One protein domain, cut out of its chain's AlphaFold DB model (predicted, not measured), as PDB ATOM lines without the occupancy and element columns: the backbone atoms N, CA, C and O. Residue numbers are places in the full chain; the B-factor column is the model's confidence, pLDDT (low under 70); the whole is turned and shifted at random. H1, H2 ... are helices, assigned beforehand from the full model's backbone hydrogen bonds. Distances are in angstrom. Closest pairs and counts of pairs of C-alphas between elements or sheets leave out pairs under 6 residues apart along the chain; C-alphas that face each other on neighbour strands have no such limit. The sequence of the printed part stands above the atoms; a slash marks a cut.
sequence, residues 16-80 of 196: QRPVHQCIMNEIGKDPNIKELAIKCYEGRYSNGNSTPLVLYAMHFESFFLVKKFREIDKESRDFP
ATOM      1  N   GLN A  16      -4.756  61.703 -86.586       57.75
ATOM      2  CA  GLN A  16      -5.611  62.532 -85.726       57.75
ATOM      3  C   GLN A  16      -7.082  62.513 -86.154       57.75
ATOM      4  O   GLN A  16      -7.908  63.207 -85.565       57.75
ATOM      5  N   ARG A  17      -7.446  61.740 -87.189       64.12
ATOM      6  CA  ARG A  17      -8.849  61.636 -87.604       64.12
ATOM      7  C   ARG A  17      -9.668  60.854 -86.568       64.12
ATOM      8  O   ARG A  17      -9.188  59.832 -86.073       64.12
ATOM      9  N   PRO A  18     -10.938  61.235 -86.331       63.72
ATOM     10  CA  PRO A  18     -11.798  60.557 -85.359       63.72
ATOM     11  C   PRO A  18     -11.928  59.050 -85.607       63.72
ATOM     12  O   PRO A  18     -11.917  58.263 -84.669       63.72
ATOM     13  N   VAL A  19     -11.981  58.641 -86.880       71.31
ATOM     14  CA  VAL A  19     -12.075  57.227 -87.276       71.31
ATOM     15  C   VAL A  19     -10.817  56.451 -86.883       71.31
ATOM     16  O   VAL A  19     -10.927  55.363 -86.327       71.31
ATOM     17  N   HIS A  20      -9.627  57.018 -87.102       77.81
ATOM     18  CA  HIS A  20      -8.371  56.393 -86.686       77.81
ATOM     19  C   HIS A  20      -8.323  56.220 -85.166       77.81
ATOM     20  O   HIS A  20      -8.050  55.129 -84.676       77.81
ATOM     21  N   GLN A  21      -8.629  57.281 -84.415       77.38
ATOM     22  CA  GLN A  21      -8.586  57.242 -82.956       77.38
ATOM     23  C   GLN A  21      -9.609  56.252 -82.382       77.38
ATOM     24  O   GLN A  21      -9.277  55.485 -81.483       77.38
ATOM     25  N   CYS A  22     -10.820  56.204 -82.947       77.94
ATOM     26  CA  CYS A  22     -11.840  55.217 -82.591       77.94
ATOM     27  C   CYS A  22     -11.340  53.782 -82.819       77.94
ATOM     28  O   CYS A  22     -11.415  52.954 -81.914       77.94
ATOM     29  N   ILE A  23     -10.767  53.503 -83.996       78.44
ATOM     30  CA  ILE A  23     -10.205  52.187 -84.334       78.44
ATOM     31  C   ILE A  23      -9.076  51.805 -83.364       78.44
ATOM     32  O   ILE A  23      -9.064  50.695 -82.832       78.44
ATOM     33  N   MET A  24      -8.139  52.720 -83.102       83.62
ATOM     34  CA  MET A  24      -6.985  52.446 -82.242       83.62
ATOM     35  C   MET A  24      -7.349  52.308 -80.762       83.62
ATOM     36  O   MET A  24      -6.661  51.579 -80.049       83.62
ATOM     37  N   ASN A  25      -8.416  52.961 -80.297       81.75
ATOM     38  CA  ASN A  25      -8.929  52.784 -78.937       81.75
ATOM     39  C   ASN A  25      -9.563  51.398 -78.751       81.75
ATOM     40  O   ASN A  25      -9.294  50.734 -77.752       81.75
ATOM     41  N   GLU A  26     -10.342  50.932 -79.729       80.19
ATOM     42  CA  GLU A  26     -10.981  49.606 -79.701       80.19
ATOM     43  C   GLU A  26      -9.962  48.457 -79.790       80.19
ATOM     44  O   GLU A  26     -10.110  47.420 -79.142       80.19
ATOM     45  N   ILE A  27      -8.897  48.647 -80.573       77.81
ATOM     46  CA  ILE A  27      -7.846  47.640 -80.787       77.81
ATOM     47  C   ILE A  27      -6.743  47.710 -79.708       77.81
ATOM     48  O   ILE A  27      -6.009  46.744 -79.494       77.81
ATOM     49  N   GLY A  28      -6.634  48.829 -78.988       63.53
ATOM     50  CA  GLY A  28      -5.475  49.247 -78.192       63.53
ATOM     51  C   GLY A  28      -5.146  48.479 -76.905       63.53
ATOM     52  O   GLY A  28      -4.452  49.039 -76.060       63.53
ATOM     53  N   LYS A  29      -5.602  47.234 -76.734       70.31
ATOM     54  CA  LYS A  29      -5.256  46.389 -75.571       70.31
ATOM     55  C   LYS A  29      -3.994  45.541 -75.780       70.31
ATOM     56  O   LYS A  29      -3.391  45.127 -74.798       70.31
ATOM     57  N   ASP A  30      -3.581  45.326 -77.030       77.38
ATOM     58  CA  ASP A  30      -2.367  44.587 -77.402       77.38
ATOM     59  C   ASP A  30      -1.476  45.463 -78.311       77.38
ATOM     60  O   ASP A  30      -1.933  45.900 -79.376       77.38
ATOM     61  N   PRO A  31      -0.218  45.748 -77.920       78.81
ATOM     62  CA  PRO A  31       0.685  46.593 -78.700       78.81
ATOM     63  C   PRO A  31       1.016  46.018 -80.086       78.81
ATOM     64  O   PRO A  31       1.119  46.793 -81.039       78.81
ATOM     65  N   ASN A  32       1.099  44.693 -80.240       79.88
ATOM     66  CA  ASN A  32       1.388  44.052 -81.528       79.88
ATOM     67  C   ASN A  32       0.208  44.206 -82.495       79.88
ATOM     68  O   ASN A  32       0.386  44.538 -83.669       79.88
ATOM     69  N   ILE A  33      -1.018  44.013 -82.001       82.06
ATOM     70  CA  ILE A  33      -2.234  44.182 -82.812       82.06
ATOM     71  C   ILE A  33      -2.401  45.653 -83.206       82.06
ATOM     72  O   ILE A  33      -2.769  45.954 -84.344       82.06
ATOM     73  N   LYS A  34      -2.082  46.576 -82.295       82.88
ATOM     74  CA  LYS A  34      -2.094  48.015 -82.573       82.88
ATOM     75  C   LYS A  34      -1.113  48.382 -83.688       82.88
ATOM     76  O   LYS A  34      -1.491  49.113 -84.599       82.88
ATOM     77  N   GLU A  35       0.108  47.846 -83.666       84.69
ATOM     78  CA  GLU A  35       1.093  48.069 -84.731       84.69
ATOM     79  C   GLU A  35       0.601  47.536 -86.088       84.69
ATOM     80  O   GLU A  35       0.673  48.238 -87.099       84.69
ATOM     81  N   LEU A  36       0.035  46.325 -86.118       85.38
ATOM     82  CA  LEU A  36      -0.546  45.753 -87.338       85.38
ATOM     83  C   LEU A  36      -1.728  46.580 -87.865       85.38
ATOM     84  O   LEU A  36      -1.848  46.784 -89.076       85.38
ATOM     85  N   ALA A  37      -2.580  47.096 -86.979       85.00
ATOM     86  CA  ALA A  37      -3.692  47.959 -87.358       85.00
ATOM     87  C   ALA A  37      -3.207  49.284 -87.972       85.00
ATOM     88  O   ALA A  37      -3.785  49.747 -88.957       85.00
ATOM     89  N   ILE A  38      -2.125  49.863 -87.438       85.00
ATOM     90  CA  ILE A  38      -1.483  51.058 -88.006       85.00
ATOM     91  C   ILE A  38      -0.958  50.755 -89.416       85.00
ATOM     92  O   ILE A  38      -1.300  51.484 -90.346       85.00
ATOM     93  N   LYS A  39      -0.247  49.633 -89.611       84.38
ATOM     94  CA  LYS A  39       0.236  49.202 -90.938       84.38
ATOM     95  C   LYS A  39      -0.903  49.041 -91.952       84.38
ATOM     96  O   LYS A  39      -0.774  49.473 -93.096       84.38
ATOM     97  N   CYS A  40      -2.037  48.465 -91.538       84.75
ATOM     98  CA  CYS A  40      -3.227  48.358 -92.393       84.75
ATOM     99  C   CYS A  40      -3.760  49.741 -92.803       84.75
ATOM    100  O   CYS A  40      -4.123  49.951 -93.962       84.75
ATOM    101  N   TYR A  41      -3.797  50.684 -91.858       82.00
ATOM    102  CA  TYR A  41      -4.288  52.041 -92.085       82.00
ATOM    103  C   TYR A  41      -3.394  52.836 -93.043       82.00
ATOM    104  O   TYR A  41      -3.892  53.471 -93.973       82.00
ATOM    105  N   GLU A  42      -2.077  52.758 -92.861       79.38
ATOM    106  CA  GLU A  42      -1.096  53.410 -93.733       79.38
ATOM    107  C   GLU A  42      -1.111  52.830 -95.153       79.38
ATOM    108  O   GLU A  42      -1.125  53.589 -96.122       79.38
ATOM    109  N   GLY A  43      -1.175  51.500 -95.285       76.12
ATOM    110  CA  GLY A  43      -1.188  50.813 -96.582       76.12
ATOM    111  C   GLY A  43      -2.396  51.166 -97.452       76.12
ATOM    112  O   GLY A  43      -2.264  51.344 -98.665       76.12
ATOM    113  N   ARG A  44      -3.568  51.331 -96.829       75.19
ATOM    114  CA  ARG A  44      -4.778  51.818 -97.505       75.19
ATOM    115  C   ARG A  44      -4.605  53.230 -98.057       75.19
ATOM    116  O   ARG A  44      -5.168  53.553 -99.100       75.19
ATOM    117  N   TYR A  45      -3.844  54.066 -97.361       68.75
ATOM    118  CA  TYR A  45      -3.659  55.462 -97.737       68.75
ATOM    119  C   TYR A  45      -2.571  55.647 -98.802       68.75
ATOM    120  O   TYR A  45      -2.735  56.448 -99.721       68.75
ATOM    121  N   SER A  46      -1.467  54.903 -98.701       66.06
ATOM    122  CA  SER A  46      -0.291  55.072 -99.565       66.06
ATOM    123  C   SER A  46      -0.529  54.684-101.024       66.06
ATOM    124  O   SER A  46       0.081  55.265-101.916       66.06
ATOM    125  N   ASN A  47      -1.428  53.734-101.284       62.22
ATOM    126  CA  ASN A  47      -1.612  53.181-102.624       62.22
ATOM    127  C   ASN A  47      -2.605  53.955-103.504       62.22
ATOM    128  O   ASN A  47      -2.768  53.583-104.664       62.22
ATOM    129  N   GLY A  48      -3.303  54.977-102.986       54.12
ATOM    130  CA  GLY A  48      -4.278  55.795-103.738       54.12
ATOM    131  C   GLY A  48      -5.523  55.046-104.252       54.12
ATOM    132  O   GLY A  48      -6.541  55.663-104.550       54.12
ATOM    133  N   ASN A  49      -5.466  53.716-104.304       52.22
ATOM    134  CA  ASN A  49      -6.570  52.804-104.521       52.22
ATOM    135  C   ASN A  49      -7.223  52.557-103.162       52.22
ATOM    136  O   ASN A  49      -6.624  51.891-102.321       52.22
ATOM    137  N   SER A  50      -8.427  53.091-102.955       59.03
ATOM    138  CA  SER A  50      -9.230  53.086-101.717       59.03
ATOM    139  C   SER A  50      -9.661  51.696-101.209       59.03
ATOM    140  O   SER A  50     -10.792  51.493-100.789       59.03
ATOM    141  N   THR A  51      -8.777  50.709-101.261       73.19
ATOM    142  CA  THR A  51      -9.014  49.323-100.869       73.19
ATOM    143  C   THR A  51      -9.393  49.273 -99.379       73.19
ATOM    144  O   THR A  51      -8.664  49.842 -98.563       73.19
ATOM    145  N   PRO A  52     -10.505  48.622 -98.988       83.31
ATOM    146  CA  PRO A  52     -10.936  48.545 -97.590       83.31
ATOM    147  C   PRO A  52      -9.847  48.042 -96.634       83.31
ATOM    148  O   PRO A  52      -9.083  47.138 -96.982       83.31
ATOM    149  N   LEU A  53      -9.824  48.550 -95.395       86.50
ATOM    150  CA  LEU A  53      -8.860  48.131 -94.358       86.50
ATOM    151  C   LEU A  53      -8.904  46.623 -94.100       86.50
ATOM    152  O   LEU A  53      -7.867  45.989 -93.899       86.50
ATOM    153  N   VAL A  54     -10.104  46.045 -94.158       86.25
ATOM    154  CA  VAL A  54     -10.313  44.609 -93.978       86.25
ATOM    155  C   VAL A  54      -9.522  43.760 -94.984       86.25
ATOM    156  O   VAL A  54      -9.049  42.691 -94.616       86.25
ATOM    157  N   LEU A  55      -9.287  44.229 -96.216       86.25
ATOM    158  CA  LEU A  55      -8.500  43.473 -97.201       86.25
ATOM    159  C   LEU A  55      -7.013  43.425 -96.852       86.25
ATOM    160  O   LEU A  55      -6.387  42.379 -97.013       86.25
ATOM    161  N   TYR A  56      -6.458  44.509 -96.310       86.75
ATOM    162  CA  TYR A  56      -5.092  44.489 -95.786       86.75
ATOM    163  C   TYR A  56      -4.976  43.539 -94.595       86.75
ATOM    164  O   TYR A  56      -4.072  42.708 -94.573       86.75
ATOM    165  N   ALA A  57      -5.929  43.582 -93.658       88.19
ATOM    166  CA  ALA A  57      -5.958  42.641 -92.536       88.19
ATOM    167  C   ALA A  57      -6.018  41.175 -93.000       88.19
ATOM    168  O   ALA A  57      -5.357  40.321 -92.409       88.19
ATOM    169  N   MET A  58      -6.755  40.890 -94.081       87.12
ATOM    170  CA  MET A  58      -6.773  39.563 -94.703       87.12
ATOM    171  C   MET A  58      -5.411  39.175 -95.287       87.12
ATOM    172  O   MET A  58      -4.990  38.040 -95.094       87.12
ATOM    173  N   HIS A  59      -4.710  40.087 -95.968       85.38
ATOM    174  CA  HIS A  59      -3.365  39.822 -96.499       85.38
ATOM    175  C   HIS A  59      -2.326  39.553 -95.405       85.38
ATOM    176  O   HIS A  59      -1.393  38.790 -95.634       85.38
ATOM    177  N   PHE A  60      -2.503  40.141 -94.222       85.56
ATOM    178  CA  PHE A  60      -1.710  39.831 -93.031       85.56
ATOM    179  C   PHE A  60      -2.222  38.605 -92.256       85.56
ATOM    180  O   PHE A  60      -1.735  38.335 -91.163       85.56
ATOM    181  N   GLU A  61      -3.220  37.892 -92.789       87.88
ATOM    182  CA  GLU A  61      -3.840  36.697 -92.200       87.88
ATOM    183  C   GLU A  61      -4.345  36.893 -90.758       87.88
ATOM    184  O   GLU A  61      -4.439  35.952 -89.971       87.88
ATOM    185  N   SER A  62      -4.729  38.121 -90.396       89.31
ATOM    186  CA  SER A  62      -5.162  38.444 -89.036       89.31
ATOM    187  C   SER A  62      -6.680  38.342 -88.884       89.31
ATOM    188  O   SER A  62      -7.420  39.294 -89.150       89.31
ATOM    189  N   PHE A  63      -7.159  37.193 -88.395       89.50
ATOM    190  CA  PHE A  63      -8.585  36.963 -88.128       89.50
ATOM    191  C   PHE A  63      -9.197  38.020 -87.194       89.50
ATOM    192  O   PHE A  63     -10.266  38.567 -87.479       89.50
ATOM    193  N   PHE A  64      -8.502  38.347 -86.100       88.56
ATOM    194  CA  PHE A  64      -8.979  39.326 -85.124       88.56
ATOM    195  C   PHE A  64      -9.184  40.713 -85.750       88.56
ATOM    196  O   PHE A  64     -10.229  41.329 -85.538       88.56
ATOM    197  N   LEU A  65      -8.229  41.180 -86.564       89.25
ATOM    198  CA  LEU A  65      -8.340  42.470 -87.251       89.25
ATOM    199  C   LEU A  65      -9.445  42.466 -88.308       89.25
ATOM    200  O   LEU A  65     -10.175  43.447 -88.410       89.25
ATOM    201  N   VAL A  66      -9.620  41.367 -89.052       90.25
ATOM    202  CA  VAL A  66     -10.714  41.232 -90.031       90.25
ATOM    203  C   VAL A  66     -12.071  41.404 -89.357       90.25
ATOM    204  O   VAL A  66     -12.879  42.221 -89.804       90.25
ATOM    205  N   LYS A  67     -12.303  40.676 -88.259       89.31
ATOM    206  CA  LYS A  67     -13.543  40.771 -87.483       89.31
ATOM    207  C   LYS A  67     -13.734  42.181 -86.924       89.31
ATOM    208  O   LYS A  67     -14.791  42.777 -87.109       89.31
ATOM    209  N   LYS A  68     -12.698  42.746 -86.295       87.44
ATOM    210  CA  LYS A  68     -12.778  44.078 -85.685       87.44
ATOM    211  C   LYS A  68     -13.041  45.177 -86.702       87.44
ATOM    212  O   LYS A  68     -13.938  45.982 -86.481       87.44
ATOM    213  N   PHE A  69     -12.328  45.200 -87.826       88.31
ATOM    214  CA  PHE A  69     -12.566  46.191 -88.877       88.31
ATOM    215  C   PHE A  69     -13.974  46.081 -89.462       88.31
ATOM    216  O   PHE A  69     -14.598  47.105 -89.707       88.31
ATOM    217  N   ARG A  70     -14.526  44.872 -89.603       87.94
ATOM    218  CA  ARG A  70     -15.933  44.691 -89.991       87.94
ATOM    219  C   ARG A  70     -16.937  45.258 -88.985       87.94
ATOM    220  O   ARG A  70     -18.001  45.703 -89.396       87.94
ATOM    221  N   GLU A  71     -16.626  45.229 -87.694       85.38
ATOM    222  CA  GLU A  71     -17.500  45.768 -86.646       85.38
ATOM    223  C   GLU A  71     -17.464  47.304 -86.612       85.38
ATOM    224  O   GLU A  71     -18.509  47.952 -86.554       85.38
ATOM    225  N   ILE A  72     -16.261  47.887 -86.651       81.69
ATOM    226  CA  ILE A  72     -16.041  49.295 -86.280       81.69
ATOM    227  C   ILE A  72     -15.861  50.234 -87.479       81.69
ATOM    228  O   ILE A  72     -16.190  51.417 -87.385       81.69
ATOM    229  N   ASP A  73     -15.334  49.744 -88.604       81.62
ATOM    230  CA  ASP A  73     -15.108  50.561 -89.794       81.62
ATOM    231  C   ASP A  73     -16.300  50.430 -90.738       81.62
ATOM    232  O   ASP A  73     -16.514  49.385 -91.350       81.62
ATOM    233  N   LYS A  74     -17.080  51.509 -90.871       81.38
ATOM    234  CA  LYS A  74     -18.285  51.541 -91.712       81.38
ATOM    235  C   LYS A  74     -17.998  51.087 -93.144       81.38
ATOM    236  O   LYS A  74     -18.778  50.325 -93.696       81.38
ATOM    237  N   GLU A  75     -16.888  51.523 -93.730       79.44
ATOM    238  CA  GLU A  75     -16.564  51.168 -95.111       79.44
ATOM    239  C   GLU A  75     -16.200  49.688 -95.251       79.44
ATOM    240  O   GLU A  75     -16.683  49.024 -96.163       79.44
ATOM    241  N   SER A  76     -15.421  49.141 -94.313       82.00
ATOM    242  CA  SER A  76     -15.156  47.697 -94.253       82.00
ATOM    243  C   SER A  76     -16.413  46.875 -93.954       82.00
ATOM    244  O   SER A  76     -16.546  45.760 -94.465       82.00
ATOM    245  N   ARG A  77     -17.332  47.404 -93.139       82.75
ATOM    246  CA  ARG A  77     -18.614  46.772 -92.802       82.75
ATOM    247  C   ARG A  77     -19.546  46.700 -94.006       82.75
ATOM    248  O   ARG A  77     -20.135  45.651 -94.253       82.75
ATOM    249  N   ASP A  78     -19.651  47.800 -94.745       83.00
ATOM    250  CA  ASP A  78     -20.509  47.923 -95.926       83.00
ATOM    251  C   ASP A  78     -19.871  47.262 -97.170       83.00
ATOM    252  O   ASP A  78     -20.530  47.090 -98.195       83.00
ATOM    253  N   PHE A  79     -18.597  46.853 -97.098       83.94
ATOM    254  CA  PHE A  79     -17.926  46.167 -98.197       83.94
ATOM    255  C   PHE A  79     -18.510  44.758 -98.431       83.94
ATOM    256  O   PHE A  79     -18.590  43.979 -97.476       83.94
ATOM    257  N   PRO A  80     -18.853  44.369 -99.674       84.81
ATOM    258  CA  PRO A  80     -19.548  43.106 -99.950       84.81
ATOM    259  C   PRO A  80     -18.791  41.848 -99.483       84.81
ATOM    260  O   PRO A  80     -17.606  41.681 -99.799       84.81
TER     261      PRO A  80
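What this domain is: This is residues 16 to 80 of the 196 residues of an uncharacterized protein of Candidatus Anoxychlamydiales bacterium (UniProt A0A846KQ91). Two helical hairpins, H1 with H2 and H3 with H4, pack together into a rounded all-helix body, with H3 crossing the long helix H2. The short helix H5 turns off at the end of H4. The printed part has 65 residues, with five named helices in the order H1 to H5 and no named strand. It is compact, with a radius of gyration of the C-alphas of 10.7 A and spans of 29 by 26 by 20 A.

Where its parts are: H1, residues 18 to 27, begins with C-alpha 18 at (-11.798, 60.557, -85.359) and is 14.3 A long. H2, residues 31 to 46, is the longest helix at 22.5 A. H3 holds residues 53 to 59, 10.2 A. H4 holds residues 63 to 72, 14.5 A. H5, residues 74 to 78, ends with C-alpha 78 at (-20.509, 47.923, -95.926).

How they stand to each other: The hairpin of H1 and H2 has a shallow tilt of 31 degrees, opposite ways; they touch through residues 33 to 37 of H2 alone, the closest C-alphas being those of Ile 27 and Lys 34, 6.0 A apart. H2 touches H3 with residues 37 to 44 alone, closest at the C-alphas of Cys 40 and Tyr 56, 5.5 A; at 72 degrees they are only just about perpendicular. In the hairpin of H3 and H4, the helices touch at a shallow tilt of 10 degrees, opposite ways, closest at the C-alphas of Val 54 and Val 66, 5.2 A. H4 is the hub, touching three helices. It only just touches H1, with 3 pairs of C-alphas within 8 A, closest at Ile 23 and Ile 72, 6.8 A. H4 and H5 touch only at the corner, closest at the C-alphas of Arg 70 and Arg 77, 4.4 A. H1 and H5 are apart. In H1, H2, H3, H4 and H5 every O i to N i+4 pair is within hydrogen-bond range.

The domain as a whole: The two C-alphas farthest apart, those of Lys 29 and Gly 48, are 29.7 A apart. The printed part has no cut and no long link. Its mean pLDDT is 79.6, with residues 16 to 18, 28 and 45 to 50 under 70.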